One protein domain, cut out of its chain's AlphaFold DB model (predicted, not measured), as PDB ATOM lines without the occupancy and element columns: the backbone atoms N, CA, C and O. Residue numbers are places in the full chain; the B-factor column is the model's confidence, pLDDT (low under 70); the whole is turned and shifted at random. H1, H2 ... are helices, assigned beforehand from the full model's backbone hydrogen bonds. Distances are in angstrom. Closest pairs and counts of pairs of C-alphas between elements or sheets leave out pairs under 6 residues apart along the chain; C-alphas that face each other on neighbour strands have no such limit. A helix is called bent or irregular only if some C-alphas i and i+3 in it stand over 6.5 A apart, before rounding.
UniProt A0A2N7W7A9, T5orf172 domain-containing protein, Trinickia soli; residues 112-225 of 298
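AT A GLANCE: This is residues 112 to 225 of the 298 residues of the protein "T5orf172 domain-containing protein" of Trinickia soli (UniProt A0A2N7W7A9). Two antiparallel helix pairs stand end to end in a long rod: H1 and H4 lie side by side, while H2 and H3 cross. Residues 112 to 125 of H1 stick out at one end. The printed part has 114 residues with four named helices, H1 to H4 in order, and no named strand: all helix. It is extended, with a radius of gyration of the C-alphas of 24.8 A and spans of 87 by 31 by 16 A.

IN THESE COORDINATES: H1, residues 112 to 146, is 49.9 A long and starts at C-alpha 112 (54.816, -4.719, 62.302). It has a kink of 30 degrees near residue 140 and is only just irregular: C-alphas 140 and 143 are 6.9 A apart. H4, residues 205 to 223, is 26.6 A long and ends at C-alpha 223 (35.294, -21.259, 75.633). H2 is residues 152 to 168, 24.0 A. H3, residues 175 to 201, 36.0 A, has a kink of 29 degrees near residue 189.

HOW THE PARTS SIT: H1, with residues 130 to 145 alone, touches H4 at a shallow tilt of 8 degrees, opposite ways; their closest C-alphas, of Leu 145 and Tyr 207, are 6.3 A apart. H2 touches H3 at a steep tilt of 46 degrees, opposite ways; their closest C-alphas, of Cys 160 and Gly 186, are 4.2 A apart. H1 and H3 are apart, as are H2 and H4. Every O i to N i+4 pair is within hydrogen-bond range in H2, H3 and H4, and 29 of 31 in H1.

THE WHOLE: The farthest C-alphas, of Gln 112 and Pro 171, are 88.1 A apart. The printed part has no cut and no long link. The pLDDT is under 70 at residues 173, 176 and 177.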
ATOM      1  N   GLN A 112      54.942  -3.977  61.043       96.62
ATOM      2  CA  GLN A 112      54.816  -4.719  62.302       96.62
ATOM      3  C   GLN A 112      54.014  -3.936  63.349       96.62
ATOM      4  O   GLN A 112      53.137  -4.499  64.002       96.62
ATOM      5  N   ALA A 113      54.261  -2.630  63.484       96.88
ATOM      6  CA  ALA A 113      53.513  -1.782  64.407       96.88
ATOM      7  C   ALA A 113      52.026  -1.665  64.024       96.88
ATOM      8  O   ALA A 113      51.173  -1.582  64.909       96.88
ATOM      9  N   ARG A 114      51.691  -1.668  62.725       96.69
ATOM     10  CA  ARG A 114      50.297  -1.707  62.249       96.69
ATOM     11  C   ARG A 114      49.633  -3.033  62.608       96.69
ATOM     12  O   ARG A 114      48.597  -3.021  63.263       96.69
ATOM     13  N   GLN A 115      50.282  -4.151  62.291       96.12
ATOM     14  CA  GLN A 115      49.779  -5.492  62.601       96.12
ATOM     15  C   GLN A 115      49.550  -5.689  64.104       96.12
ATOM     16  O   GLN A 115      48.509  -6.201  64.508       96.12
ATOM     17  N   GLN A 116      50.472  -5.219  64.948       95.81
ATOM     18  CA  GLN A 116      50.313  -5.270  66.405       95.81
ATOM     19  C   GLN A 116      49.096  -4.474  66.886       95.81
ATOM     20  O   GLN A 116      48.330  -4.967  67.711       95.81
ATOM     21  N   ARG A 117      48.886  -3.264  66.353       96.50
ATOM     22  CA  ARG A 117      47.721  -2.434  66.699       96.50
ATOM     23  C   ARG A 117      46.411  -3.083  66.266       96.50
ATOM     24  O   ARG A 117      45.424  -2.974  66.991       96.50
ATOM     25  N   ASP A 118      46.388  -3.746  65.117       95.88
ATOM     26  CA  ASP A 118      45.192  -4.424  64.619       95.88
ATOM     27  C   ASP A 118      44.857  -5.661  65.458       95.88
ATOM     28  O   ASP A 118      43.704  -5.833  65.856       95.88
ATOM     29  N   VAL A 119      45.864  -6.461  65.823       95.50
ATOM     30  CA  VAL A 119      45.701  -7.582  66.763       95.50
ATOM     31  C   VAL A 119      45.201  -7.078  68.117       95.50
ATOM     32  O   VAL A 119      44.232  -7.609  68.652       95.50
ATOM     33  N   GLU A 120      45.793  -6.012  68.657       95.88
ATOM     34  CA  GLU A 120      45.371  -5.434  69.934       95.88
ATOM     35  C   GLU A 120      43.922  -4.923  69.892       95.88
ATOM     36  O   GLU A 120      43.152  -5.148  70.828       95.88
ATOM     37  N   ARG A 121      43.509  -4.275  68.794       95.62
ATOM     38  CA  ARG A 121      42.114  -3.851  68.594       95.62
ATOM     39  C   ARG A 121      41.157  -5.038  68.577       95.62
ATOM     40  O   ARG A 121      40.099  -4.953  69.195       95.62
ATOM     41  N   GLN A 122      41.522  -6.125  67.900       92.81
ATOM     42  CA  GLN A 122      40.707  -7.340  67.852       92.81
ATOM     43  C   GLN A 122      40.576  -7.986  69.234       92.81
ATOM     44  O   GLN A 122      39.461  -8.302  69.644       92.81
ATOM     45  N   VAL A 123      41.679  -8.096  69.983       93.56
ATOM     46  CA  VAL A 123      41.675  -8.631  71.354       93.56
ATOM     47  C   VAL A 123      40.783  -7.789  72.266       93.56
ATOM     48  O   VAL A 123      39.906  -8.335  72.930       93.56
ATOM     49  N   ARG A 124      40.928  -6.456  72.249       95.00
ATOM     50  CA  ARG A 124      40.090  -5.552  73.059       95.00
ATOM     51  C   ARG A 124      38.609  -5.644  72.687       95.00
ATOM     52  O   ARG A 124      37.758  -5.634  73.572       95.00
ATOM     53  N   ALA A 125      38.285  -5.740  71.397       94.19
ATOM     54  CA  ALA A 125      36.904  -5.885  70.939       94.19
ATOM     55  C   ALA A 125      36.295  -7.231  71.372       94.19
ATOM     56  O   ALA A 125      35.133  -7.284  71.779       94.19
ATOM     57  N   GLU A 126      37.072  -8.315  71.323       92.50
ATOM     58  CA  GLU A 126      36.637  -9.625  71.810       92.50
ATOM     59  C   GLU A 126      36.419  -9.618  73.327       92.50
ATOM     60  O   GLU A 126      35.404 -10.127  73.806       92.50
ATOM     61  N   GLU A 127      37.329  -9.003  74.079       93.50
ATOM     62  CA  GLU A 127      37.219  -8.869  75.529       93.50
ATOM     63  C   GLU A 127      35.977  -8.057  75.920       93.50
ATOM     64  O   GLU A 127      35.169  -8.514  76.729       93.50
ATOM     65  N   GLN A 128      35.740  -6.911  75.271       95.31
ATOM     66  CA  GLN A 128      34.526  -6.109  75.464       95.31
ATOM     67  C   GLN A 128      33.254  -6.894  75.135       95.31
ATOM     68  O   GLN A 128      32.273  -6.831  75.879       95.31
ATOM     69  N   ARG A 129      33.271  -7.683  74.055       94.25
ATOM     70  CA  ARG A 129      32.156  -8.566  73.700       94.25
ATOM     71  C   ARG A 129      31.905  -9.619  74.782       94.25
ATOM     72  O   ARG A 129      30.754  -9.820  75.161       94.25
ATOM     73  N   LYS A 130      32.953 -10.269  75.300       94.12
ATOM     74  CA  LYS A 130      32.844 -11.258  76.389       94.12
ATOM     75  C   LYS A 130      32.312 -10.624  77.674       94.12
ATOM     76  O   LYS A 130      31.419 -11.195  78.294       94.12
ATOM     77  N   ILE A 131      32.784  -9.429  78.035       95.62
ATOM     78  CA  ILE A 131      32.265  -8.662  79.178       95.62
ATOM     79  C   ILE A 131      30.768  -8.378  78.999       95.62
ATOM     80  O   ILE A 131      29.991  -8.644  79.913       95.62
ATOM     81  N   GLY A 132      30.345  -7.911  77.820       96.19
ATOM     82  CA  GLY A 132      28.932  -7.658  77.521       96.19
ATOM     83  C   GLY A 132      28.055  -8.906  77.672       96.19
ATOM     84  O   GLY A 132      27.017  -8.853  78.330       96.19
ATOM     85  N   LEU A 133      28.506 -10.047  77.145       95.44
ATOM     86  CA  LEU A 133      27.795 -11.324  77.282       95.44
ATOM     87  C   LEU A 133      27.701 -11.782  78.746       95.44
ATOM     88  O   LEU A 133      26.642 -12.224  79.186       95.44
ATOM     89  N   ARG A 134      28.782 -11.645  79.527       95.06
ATOM     90  CA  ARG A 134      28.782 -11.982  80.963       95.06
ATOM     91  C   ARG A 134      27.791 -11.116  81.744       95.06
ATOM     92  O   ARG A 134      27.051 -11.638  82.576       95.06
ATOM     93  N   MET A 135      27.742  -9.818  81.444       96.00
ATOM     94  CA  MET A 135      26.781  -8.890  82.044       96.00
ATOM     95  C   MET A 135      25.332  -9.279  81.726       96.00
ATOM     96  O   MET A 135      24.487  -9.245  82.620       96.00
ATOM     97  N   GLU A 136      25.041  -9.704  80.492       95.81
ATOM     98  CA  GLU A 136      23.705 -10.179  80.107       95.81
ATOM     99  C   GLU A 136      23.294 -11.436  80.896       95.81
ATOM    100  O   GLU A 136      22.170 -11.523  81.403       95.81
ATOM    101  N   VAL A 137      24.211 -12.399  81.049       95.94
ATOM    102  CA  VAL A 137      23.974 -13.614  81.844       95.94
ATOM    103  C   VAL A 137      23.697 -13.253  83.307       95.94
ATOM    104  O   VAL A 137      22.711 -13.726  83.877       95.94
ATOM    105  N   GLU A 138      24.493 -12.375  83.921       93.00
ATOM    106  CA  GLU A 138      24.244 -11.947  85.305       93.00
ATOM    107  C   GLU A 138      22.918 -11.189  85.452       93.00
ATOM    108  O   GLU A 138      22.170 -11.440  86.399       93.00
ATOM    109  N   GLN A 139      22.545 -10.342  84.489       95.25
ATOM    110  CA  GLN A 139      21.244  -9.665  84.496       95.25
ATOM    111  C   GLN A 139      20.076 -10.660  84.405       95.25
ATOM    112  O   GLN A 139      19.029 -10.463  85.030       95.25
ATOM    113  N   ARG A 140      20.247 -11.754  83.657       95.00
ATOM    114  CA  ARG A 140      19.238 -12.807  83.482       95.00
ATOM    115  C   ARG A 140      19.075 -13.684  84.727       95.00
ATOM    116  O   ARG A 140      17.946 -14.022  85.097       95.00
ATOM    117  N   TYR A 141      20.181 -14.083  85.359       93.69
ATOM    118  CA  TYR A 141      20.180 -15.031  86.481       93.69
ATOM    119  C   TYR A 141      20.129 -14.365  87.859       93.69
ATOM    120  O   TYR A 141      19.513 -14.931  88.764       93.69
ATOM    121  N   GLY A 142      20.677 -13.161  88.020       92.44
ATOM    122  CA  GLY A 142      20.668 -12.392  89.269       92.44
ATOM    123  C   GLY A 142      19.297 -12.326  89.957       92.44
ATOM    124  O   GLY A 142      19.171 -12.800  91.090       92.44
ATOM    125  N   PRO A 143      18.224 -11.848  89.295       92.56
ATOM    126  CA  PRO A 143      16.901 -11.781  89.916       92.56
ATOM    127  C   PRO A 143      16.293 -13.164  90.194       92.56
ATOM    128  O   PRO A 143      15.492 -13.303  91.117       92.56
ATOM    129  N   ARG A 144      16.645 -14.201  89.419       90.25
ATOM    130  CA  ARG A 144      16.167 -15.578  89.651       90.25
ATOM    131  C   ARG A 144      16.799 -16.175  90.906       90.25
ATOM    132  O   ARG A 144      16.099 -16.795  91.702       90.25
ATOM    133  N   LEU A 145      18.095 -15.942  91.100       91.31
ATOM    134  CA  LEU A 145      18.824 -16.377  92.289       91.31
ATOM    135  C   LEU A 145      18.357 -15.610  93.528       91.31
ATOM    136  O   LEU A 145      18.074 -16.235  94.544       91.31
ATOM    137  N   ALA A 146      18.168 -14.289  93.430       90.25
ATOM    138  CA  ALA A 146      17.693 -13.462  94.543       90.25
ATOM    139  C   ALA A 146      16.320 -13.904  95.081       90.25
ATOM    140  O   ALA A 146      16.099 -13.893  96.288       90.25
ATOM    141  N   LYS A 147      15.411 -14.365  94.208       89.56
ATOM    142  CA  LYS A 147      14.094 -14.894  94.611       89.56
ATOM    143  C   LYS A 147      14.163 -16.180  95.442       89.56
ATOM    144  O   LYS A 147      13.181 -16.505  96.100       89.56
ATOM    145  N   CYS A 148      15.278 -16.912  95.404       88.75
ATOM    146  CA  CYS A 148      15.457 -18.119  96.214       88.75
ATOM    147  C   CYS A 148      15.706 -17.793  97.694       88.75
ATOM    148  O   CYS A 148      15.502 -18.661  98.541       88.75
ATOM    149  N   PHE A 149      16.128 -16.565  98.007       89.75
ATOM    150  CA  PHE A 149      16.437 -16.140  99.367       89.75
ATOM    151  C   PHE A 149      15.254 -15.391  99.992       89.75
ATOM    152  O   PHE A 149      14.620 -14.558  99.332       89.75
ATOM    153  N   PRO A 150      14.926 -15.660 101.266       88.94
ATOM    154  CA  PRO A 150      13.902 -14.902 101.959       88.94
ATOM    155  C   PRO A 150      14.377 -13.468 102.201       88.94
ATOM    156  O   PRO A 150      15.517 -13.213 102.578       88.94
ATOM    157  N   SER A 151      13.473 -12.508 102.012       91.75
ATOM    158  CA  SER A 151      13.766 -11.101 102.281       91.75
ATOM    159  C   SER A 151      13.972 -10.865 103.777       91.75
ATOM    160  O   SER A 151      13.072 -11.185 104.562       91.75
ATOM    161  N   PHE A 152      15.069 -10.197 104.140       90.62
ATOM    162  CA  PHE A 152      15.408  -9.864 105.527       90.62
ATOM    163  C   PHE A 152      14.248  -9.209 106.290       90.62
ATOM    164  O   PHE A 152      13.954  -9.603 107.408       90.62
ATOM    165  N   GLY A 153      13.509  -8.282 105.669       88.69
ATOM    166  CA  GLY A 153      12.365  -7.624 106.315       88.69
ATOM    167  C   GLY A 153      11.248  -8.583 106.748       88.69
ATOM    168  O   GLY A 153      10.646  -8.388 107.800       88.69
ATOM    169  N   LYS A 154      10.997  -9.658 105.986       89.94
ATOM    170  CA  LYS A 154      10.019 -10.691 106.375       89.94
ATOM    171  C   LYS A 154      10.547 -11.532 107.530       89.94
ATOM    172  O   LYS A 154       9.797 -11.806 108.459       89.94
ATOM    173  N   VAL A 155      11.821 -11.922 107.477       92.00
ATOM    174  CA  VAL A 155      12.459 -12.699 108.550       92.00
ATOM    175  C   VAL A 155      12.484 -11.888 109.842       92.00
ATOM    176  O   VAL A 155      12.012 -12.375 110.860       92.00
ATOM    177  N   TYR A 156      12.891 -10.622 109.772       92.00
ATOM    178  CA  TYR A 156      12.859  -9.686 110.891       92.00
ATOM    179  C   TYR A 156      11.454  -9.493 111.467       92.00
ATOM    180  O   TYR A 156      11.279  -9.588 112.678       92.00
ATOM    181  N   GLY A 157      10.440  -9.307 110.618       90.00
ATOM    182  CA  GLY A 157       9.050  -9.207 111.067       90.00
ATOM    183  C   GLY A 157       8.602 -10.431 111.875       90.00
ATOM    184  O   GLY A 157       8.084 -10.281 112.981       90.00
ATOM    185  N   TRP A 158       8.864 -11.643 111.373       91.69
ATOM    186  CA  TRP A 158       8.544 -12.883 112.091       91.69
ATOM    187  C   TRP A 158       9.379 -13.068 113.365       91.69
ATOM    188  O   TRP A 158       8.855 -13.548 114.369       91.69
ATOM    189  N   SER A 159      10.648 -12.651 113.362       90.19
ATOM    190  CA  SER A 159      11.507 -12.684 114.550       90.19
ATOM    191  C   SER A 159      11.014 -11.740 115.646       90.19
ATOM    192  O   SER A 159      10.965 -12.152 116.800       90.19
ATOM    193  N   CYS A 160      10.567 -10.528 115.312       89.56
ATOM    194  CA  CYS A 160       9.968  -9.602 116.277       89.56
ATOM    195  C   CYS A 160       8.691 -10.167 116.908       89.56
ATOM    196  O   CYS A 160       8.516 -10.060 118.121       89.56
ATOM    197  N   VAL A 161       7.821 -10.807 116.117       88.31
ATOM    198  CA  VAL A 161       6.611 -11.466 116.639       88.31
ATOM    199  C   VAL A 161       6.987 -12.597 117.600       88.31
ATOM    200  O   VAL A 161       6.459 -12.657 118.708       88.31
ATOM    201  N   ALA A 162       7.940 -13.455 117.220       87.44
ATOM    202  CA  ALA A 162       8.405 -14.550 118.071       87.44
ATOM    203  C   ALA A 162       9.044 -14.048 119.379       87.44
ATOM    204  O   ALA A 162       8.750 -14.570 120.455       87.44
ATOM    205  N   SER A 163       9.877 -13.005 119.306       87.25
ATOM    206  CA  SER A 163      10.493 -12.377 120.479       87.25
ATOM    207  C   SER A 163       9.462 -11.702 121.386       87.25
ATOM    208  O   SER A 163       9.576 -11.814 122.603       87.25
ATOM    209  N   TRP A 164       8.436 -11.053 120.827       85.50
ATOM    210  CA  TRP A 164       7.364 -10.429 121.606       85.50
ATOM    211  C   TRP A 164       6.523 -11.461 122.361       85.50
ATOM    212  O   TRP A 164       6.318 -11.309 123.564       85.50
ATOM    213  N   PHE A 165       6.120 -12.550 121.696       83.81
ATOM    214  CA  PHE A 165       5.448 -13.674 122.358       83.81
ATOM    215  C   PHE A 165       6.309 -14.275 123.476       83.81
ATOM    216  O   PHE A 165       5.795 -14.549 124.557       83.81
ATOM    217  N   GLY A 166       7.620 -14.422 123.255       82.75
ATOM    218  CA  GLY A 166       8.546 -14.901 124.283       82.75
ATOM    219  C   GLY A 166       8.633 -13.979 125.505       82.75
ATOM    220  O   GLY A 166       8.630 -14.461 126.633       82.75
ATOM    221  N   ILE A 167       8.668 -12.657 125.301       81.56
ATOM    222  CA  ILE A 167       8.718 -11.663 126.388       81.56
ATOM    223  C   ILE A 167       7.377 -11.577 127.137       81.56
ATOM    224  O   ILE A 167       7.371 -11.420 128.358       81.56
ATOM    225  N   ALA A 168       6.246 -11.727 126.439       79.19
ATOM    226  CA  ALA A 168       4.906 -11.682 127.029       79.19
ATOM    227  C   ALA A 168       4.636 -12.814 128.039       79.19
ATOM    228  O   ALA A 168       3.750 -12.688 128.881       79.19
ATOM    229  N   CYS A 169       5.413 -13.901 128.001       81.12
ATOM    230  CA  CYS A 169       5.334 -14.983 128.983       81.12
ATOM    231  C   CYS A 169       5.981 -14.646 130.342       81.12
ATOM    232  O   CYS A 169       5.849 -15.435 131.277       81.12
ATOM    233  N   PHE A 170       6.670 -13.506 130.486       80.19
ATOM    234  CA  PHE A 170       7.306 -13.106 131.744       80.19
ATOM    235  C   PHE A 170       6.395 -12.172 132.570       80.19
ATOM    236  O   PHE A 170       6.054 -11.085 132.102       80.19
ATOM    237  N   PRO A 171       6.050 -12.526 133.826       73.94
ATOM    238  CA  PRO A 171       5.001 -11.851 134.605       73.94
ATOM    239  C   PRO A 171       5.308 -10.398 135.011       73.94
ATOM    240  O   PRO A 171       4.398  -9.675 135.399       73.94
ATOM    241  N   ASN A 172       6.565  -9.950 134.898       75.19
ATOM    242  CA  ASN A 172       7.010  -8.610 135.306       75.19
ATOM    243  C   ASN A 172       7.384  -7.697 134.118       75.19
ATOM    244  O   ASN A 172       8.019  -6.659 134.312       75.19
ATOM    245  N   ALA A 173       7.053  -8.081 132.881       69.69
ATOM    246  CA  ALA A 173       7.400  -7.293 131.702       69.69
ATOM    247  C   ALA A 173       6.516  -6.038 131.584       69.69
ATOM    248  O   ALA A 173       5.293  -6.121 131.486       69.69
ATOM    249  N   THR A 174       7.132  -4.853 131.549       73.56
ATOM    250  CA  THR A 174       6.419  -3.602 131.259       73.56
ATOM    251  C   THR A 174       6.152  -3.481 129.758       73.56
ATOM    252  O   THR A 174       7.009  -3.797 128.933       73.56
ATOM    253  N   PHE A 175       4.969  -2.989 129.382       70.44
ATOM    254  CA  PHE A 175       4.519  -2.908 127.984       70.44
ATOM    255  C   PHE A 175       5.516  -2.175 127.057       70.44
ATOM    256  O   PHE A 175       5.842  -2.660 125.975       70.44
ATOM    257  N   PHE A 176       6.072  -1.045 127.512       63.59
ATOM    258  CA  PHE A 176       7.073  -0.274 126.758       63.59
ATOM    259  C   PHE A 176       8.456  -0.943 126.708       63.59
ATOM    260  O   PHE A 176       9.119  -0.898 125.671       63.59
ATOM    261  N   GLY A 177       8.878  -1.607 127.791       67.56
ATOM    262  CA  GLY A 177      10.119  -2.386 127.817       67.56
ATOM    263  C   GLY A 177      10.058  -3.604 126.890       67.56
ATOM    264  O   GLY A 177      11.046  -3.927 126.232       67.56
ATOM    265  N   GLY A 178       8.880  -4.221 126.762       70.75
ATOM    266  CA  GLY A 178       8.632  -5.327 125.837       70.75
ATOM    267  C   GLY A 178       8.655  -4.925 124.360       70.75
ATOM    268  O   GLY A 178       9.118  -5.707 123.534       70.75
ATOM    269  N   LEU A 179       8.230  -3.703 124.015       75.06
ATOM    270  CA  LEU A 179       8.285  -3.196 122.636       75.06
ATOM    271  C   LEU A 179       9.722  -2.924 122.170       75.06
ATOM    272  O   LEU A 179      10.136  -3.418 121.122       75.06
ATOM    273  N   VAL A 180      10.501  -2.171 122.954       79.81
ATOM    274  CA  VAL A 180      11.888  -1.825 122.590       79.81
ATOM    275  C   VAL A 180      12.811  -3.038 122.741       79.81
ATOM    276  O   VAL A 180      13.603  -3.333 121.845       79.81
ATOM    277  N   GLY A 181      12.671  -3.792 123.836       78.62
ATOM    278  CA  GLY A 181      13.429  -5.021 124.068       78.62
ATOM    279  C   GLY A 181      13.103  -6.118 123.053       78.62
ATOM    280  O   GLY A 181      14.009  -6.803 122.580       78.62
ATOM    281  N   GLY A 182      11.834  -6.243 122.648       81.00
ATOM    282  CA  GLY A 182      11.391  -7.192 121.625       81.00
ATOM    283  C   GLY A 182      11.938  -6.886 120.232       81.00
ATOM    284  O   GLY A 182      12.311  -7.816 119.523       81.00
ATOM    285  N   ALA A 183      12.063  -5.610 119.857       86.12
ATOM    286  CA  ALA A 183      12.662  -5.213 118.581       86.12
ATOM    287  C   ALA A 183      14.174  -5.504 118.525       86.12
ATOM    288  O   ALA A 183      14.665  -6.049 117.537       86.12
ATOM    289  N   LEU A 184      14.914  -5.197 119.598       87.88
ATOM    290  CA  LEU A 184      16.358  -5.461 119.674       87.88
ATOM    291  C   LEU A 184      16.667  -6.963 119.702       87.88
ATOM    292  O   LEU A 184      17.531  -7.434 118.958       87.88
ATOM    293  N   LEU A 185      15.928  -7.731 120.511       87.81
ATOM    294  CA  LEU A 185      16.055  -9.187 120.549       87.81
ATOM    295  C   LEU A 185      15.626  -9.811 119.214       87.81
ATOM    296  O   LEU A 185      16.323 -10.678 118.688       87.81
ATOM    297  N   GLY A 186      14.534  -9.317 118.629       89.06
ATOM    298  CA  GLY A 186      14.042  -9.726 117.317       89.06
ATOM    299  C   GLY A 186      15.058  -9.486 116.203       89.06
ATOM    300  O   GLY A 186      15.210 -10.341 115.338       89.06
ATOM    301  N   PHE A 187      15.820  -8.388 116.239       92.69
ATOM    302  CA  PHE A 187      16.880  -8.106 115.264       92.69
ATOM    303  C   PHE A 187      18.035  -9.114 115.345       92.69
ATOM    304  O   PHE A 187      18.470  -9.641 114.320       92.69
ATOM    305  N   LEU A 188      18.495  -9.443 116.558       92.69
ATOM    306  CA  LEU A 188      19.543 -10.451 116.764       92.69
ATOM    307  C   LEU A 188      19.078 -11.844 116.318       92.69
ATOM    308  O   LEU A 188      19.804 -12.543 115.607       92.69
ATOM    309  N   VAL A 189      17.847 -12.222 116.677       91.69
ATOM    310  CA  VAL A 189      17.230 -13.479 116.227       91.69
ATOM    311  C   VAL A 189      17.082 -13.491 114.705       91.69
ATOM    312  O   VAL A 189      17.354 -14.517 114.087       91.69
ATOM    313  N   ALA A 190      16.723 -12.365 114.086       91.75
ATOM    314  CA  ALA A 190      16.584 -12.249 112.639       91.75
ATOM    315  C   ALA A 190      17.906 -12.448 111.901       91.75
ATOM    316  O   ALA A 190      17.910 -13.125 110.882       91.75
ATOM    317  N   ILE A 191      19.030 -11.927 112.407       92.88
ATOM    318  CA  ILE A 191      20.355 -12.158 111.804       92.88
ATOM    319  C   ILE A 191      20.685 -13.655 111.793       92.88
ATOM    320  O   ILE A 191      21.062 -14.204 110.755       92.88
ATOM    321  N   VAL A 192      20.510 -14.332 112.932       93.38
ATOM    322  CA  VAL A 192      20.800 -15.769 113.051       93.38
ATOM    323  C   VAL A 192      19.838 -16.592 112.188       93.38
ATOM    324  O   VAL A 192      20.270 -17.467 111.437       93.38
ATOM    325  N   ALA A 193      18.538 -16.290 112.246       90.75
ATOM    326  CA  ALA A 193      17.513 -16.966 111.459       90.75
ATOM    327  C   ALA A 193      17.723 -16.764 109.953       90.75
ATOM    328  O   ALA A 193      17.624 -17.728 109.196       90.75
ATOM    329  N   GLN A 194      18.071 -15.548 109.523       93.12
ATOM    330  CA  GLN A 194      18.408 -15.236 108.137       93.12
ATOM    331  C   GLN A 194      19.607 -16.071 107.680       93.12
ATOM    332  O   GLN A 194      19.510 -16.727 106.652       93.12
ATOM    333  N   GLY A 195      20.684 -16.156 108.469       91.12
ATOM    334  CA  GLY A 195      21.845 -16.987 108.124       91.12
ATOM    335  C   GLY A 195      21.504 -18.475 107.945       91.12
ATOM    336  O   GLY A 195      21.974 -19.121 107.006       91.12
ATOM    337  N   VAL A 196      20.633 -19.026 108.799       92.25
ATOM    338  CA  VAL A 196      20.160 -20.419 108.677       92.25
ATOM    339  C   VAL A 196      19.272 -20.604 107.444       92.25
ATOM    340  O   VAL A 196      19.403 -21.603 106.730       92.25
ATOM    341  N   LEU A 197      18.358 -19.665 107.190       91.00
ATOM    342  CA  LEU A 197      17.459 -19.713 106.042       91.00
ATOM    343  C   LEU A 197      18.211 -19.532 104.722       91.00
ATOM    344  O   LEU A 197      17.937 -20.275 103.785       91.00
ATOM    345  N   ASP A 198      19.195 -18.639 104.668       90.69
ATOM    346  CA  ASP A 198      20.068 -18.440 103.513       90.69
ATOM    347  C   ASP A 198      20.915 -19.689 103.252       90.69
ATOM    348  O   ASP A 198      21.013 -20.151 102.115       90.69
ATOM    349  N   GLY A 199      21.443 -20.321 104.307       90.25
ATOM    350  CA  GLY A 199      22.149 -21.599 104.201       90.25
ATOM    351  C   GLY A 199      21.267 -22.748 103.691       90.25
ATOM    352  O   GLY A 199      21.748 -23.622 102.967       90.25
ATOM    353  N   ARG A 200      19.969 -22.755 104.028       90.88
ATOM    354  CA  ARG A 200      18.986 -23.705 103.474       90.88
ATOM    355  C   ARG A 200      18.613 -23.363 102.030       90.88
ATOM    356  O   ARG A 200      18.576 -24.262 101.194       90.88
ATOM    357  N   ALA A 201      18.387 -22.087 101.726       90.44
ATOM    358  CA  ALA A 201      18.077 -21.593 100.387       90.44
ATOM    359  C   ALA A 201      19.210 -21.899  99.397       90.44
ATOM    360  O   ALA A 201      18.948 -22.404  98.305       90.44
ATOM    361  N   ALA A 202      20.466 -21.722  99.815       91.31
ATOM    362  CA  ALA A 202      21.656 -22.050  99.031       91.31
ATOM    363  C   ALA A 202      21.810 -23.557  98.739       91.31
ATOM    364  O   ALA A 202      22.483 -23.939  97.785       91.31
ATOM    365  N   LYS A 203      21.178 -24.427  99.536       92.94
ATOM    366  CA  LYS A 203      21.148 -25.886  99.320       92.94
ATOM    367  C   LYS A 203      19.894 -26.359  98.580       92.94
ATOM    368  O   LYS A 203      19.759 -27.550  98.315       92.94
ATOM    369  N   SER A 204      18.966 -25.456  98.261       92.75
ATOM    370  CA  SER A 204      17.744 -25.815  97.540       92.75
ATOM    371  C   SER A 204      18.060 -26.276  96.113       92.75
ATOM    372  O   SER A 204      18.943 -25.734  95.444       92.75
ATOM    373  N   SER A 205      17.313 -27.264  95.611       92.94
ATOM    374  CA  SER A 205      17.487 -27.777  94.242       92.94
ATOM    375  C   SER A 205      17.269 -26.693  93.179       92.94
ATOM    376  O   SER A 205      17.968 -26.665  92.164       92.94
ATOM    377  N   ALA A 206      16.344 -25.763  93.432       91.06
ATOM    378  CA  ALA A 206      16.078 -24.613  92.574       91.06
ATOM    379  C   ALA A 206      17.290 -23.671  92.476       91.06
ATOM    380  O   ALA A 206      17.688 -23.301  91.372       91.06
ATOM    381  N   TYR A 207      17.924 -23.335  93.604       92.62
ATOM    382  CA  TYR A 207      19.124 -22.495  93.608       92.62
ATOM    383  C   TYR A 207      20.322 -23.202  92.960       92.62
ATOM    384  O   TYR A 207      21.006 -22.614  92.119       92.62
ATOM    385  N   LEU A 208      20.566 -24.472  93.299       94.19
ATOM    386  CA  LEU A 208      21.692 -25.243  92.757       94.19
ATOM    387  C   LEU A 208      21.585 -25.422  91.237       94.19
ATOM    388  O   LEU A 208      22.557 -25.203  90.521       94.19
ATOM    389  N   SER A 209      20.400 -25.750  90.721       92.88
ATOM    390  CA  SER A 209      20.186 -25.866  89.271       92.88
ATOM    391  C   SER A 209      20.307 -24.519  88.548       92.88
ATOM    392  O   SER A 209      20.953 -24.442  87.504       92.88
ATOM    393  N   ALA A 210      19.754 -23.435  89.105       93.06
ATOM    394  CA  ALA A 210      19.864 -22.100  88.518       93.06
ATOM    395  C   ALA A 210      21.312 -21.579  88.501       93.06
ATOM    396  O   ALA A 210      21.757 -21.025  87.495       93.06
ATOM    397  N   SER A 211      22.059 -21.785  89.588       94.56
ATOM    398  CA  SER A 211      23.470 -21.392  89.688       94.56
ATOM    399  C   SER A 211      24.375 -22.249  88.797       94.56
ATOM    400  O   SER A 211      25.254 -21.700  88.134       94.56
ATOM    401  N   ALA A 212      24.112 -23.555  88.682       95.25
ATOM    402  CA  ALA A 212      24.807 -24.429  87.741       95.25
ATOM    403  C   ALA A 212      24.545 -24.030  86.279       95.25
ATOM    404  O   ALA A 212      25.465 -24.028  85.466       95.25
ATOM    405  N   ASN A 213      23.311 -23.653  85.926       94.69
ATOM    406  CA  ASN A 213      22.984 -23.158  84.583       94.69
ATOM    407  C   ASN A 213      23.725 -21.856  84.264       94.69
ATOM    408  O   ASN A 213      24.326 -21.753  83.197       94.69
ATOM    409  N   ARG A 214      23.749 -20.910  85.213       96.19
ATOM    410  CA  ARG A 214      24.534 -19.675  85.094       96.19
ATOM    411  C   ARG A 214      26.009 -19.980  84.842       96.19
ATOM    412  O   ARG A 214      26.589 -19.428  83.914       96.19
ATOM    413  N   GLN A 215      26.600 -20.878  85.635       95.56
ATOM    414  CA  GLN A 215      28.011 -21.230  85.490       95.56
ATOM    415  C   GLN A 215      28.300 -21.863  84.126       95.56
ATOM    416  O   GLN A 215      29.264 -21.486  83.475       95.56
ATOM    417  N   ARG A 216      27.426 -22.758  83.645       95.62
ATOM    418  CA  ARG A 216      27.564 -23.355  82.308       95.62
ATOM    419  C   ARG A 216      27.533 -22.313  81.189       95.62
ATOM    420  O   ARG A 216      28.295 -22.447  80.237       95.62
ATOM    421  N   GLU A 217      26.676 -21.296  81.285       95.25
ATOM    422  CA  GLU A 217      26.628 -20.210  80.295       95.25
ATOM    423  C   GLU A 217      27.887 -19.329  80.341       95.25
ATOM    424  O   GLU A 217      28.440 -19.010  79.290       95.25
ATOM    425  N   LEU A 218      28.388 -18.991  81.534       94.88
ATOM    426  CA  LEU A 218      29.644 -18.244  81.689       94.88
ATOM    427  C   LEU A 218      30.847 -19.034  81.147       94.88
ATOM    428  O   LEU A 218      31.628 -18.501  80.360       94.88
ATOM    429  N   ASP A 219      30.944 -20.324  81.477       94.44
ATOM    430  CA  ASP A 219      31.996 -21.212  80.970       94.44
ATOM    431  C   ASP A 219      31.928 -21.356  79.439       94.44
ATOM    432  O   ASP A 219      32.956 -21.477  78.768       94.44
ATOM    433  N   ALA A 220      30.722 -21.339  78.859       94.38
ATOM    434  CA  ALA A 220      30.536 -21.373  77.411       94.38
ATOM    435  C   ALA A 220      31.025 -20.082  76.731       94.38
ATOM    436  O   ALA A 220      31.616 -20.160  75.652       94.38
ATOM    437  N   ILE A 221      30.839 -18.911  77.354       93.44
ATOM    438  CA  ILE A 221      31.375 -17.628  76.860       93.44
ATOM    439  C   ILE A 221      32.905 -17.653  76.864       93.44
ATOM    440  O   ILE A 221      33.528 -17.235  75.885       93.44
ATOM    441  N   ASP A 222      33.516 -18.202  77.911       91.38
ATOM    442  CA  ASP A 222      34.975 -18.275  78.031       91.38
ATOM    443  C   ASP A 222      35.595 -19.212  76.995       91.38
ATOM    444  O   ASP A 222      36.640 -18.904  76.420       91.38
ATOM    445  N   ARG A 223      34.906 -20.318  76.694       91.00
ATOM    446  CA  ARG A 223      35.294 -21.259  75.633       91.00
ATOM    447  C   ARG A 223      34.938 -20.772  74.230       91.00
ATOM    448  O   ARG A 223      35.402 -21.366  73.258       91.00
ATOM    449  N   SER A 224      34.113 -19.732  74.096       85.94
ATOM    450  CA  SER A 224      33.697 -19.245  72.784       85.94
ATOM    451  C   SER A 224      34.868 -18.596  72.045       85.94
ATOM    452  O   SER A 224      35.554 -17.705  72.550       85.94
ATOM    453  N   THR A 225      35.100 -19.073  70.825       75.50
ATOM    454  CA  THR A 225      36.025 -18.471  69.862       75.50
ATOM    455  C   THR A 225      35.299 -17.332  69.129       75.50
ATOM    456  O   THR A 225      34.074 -17.401  68.963       75.50
TER     457      THR A 225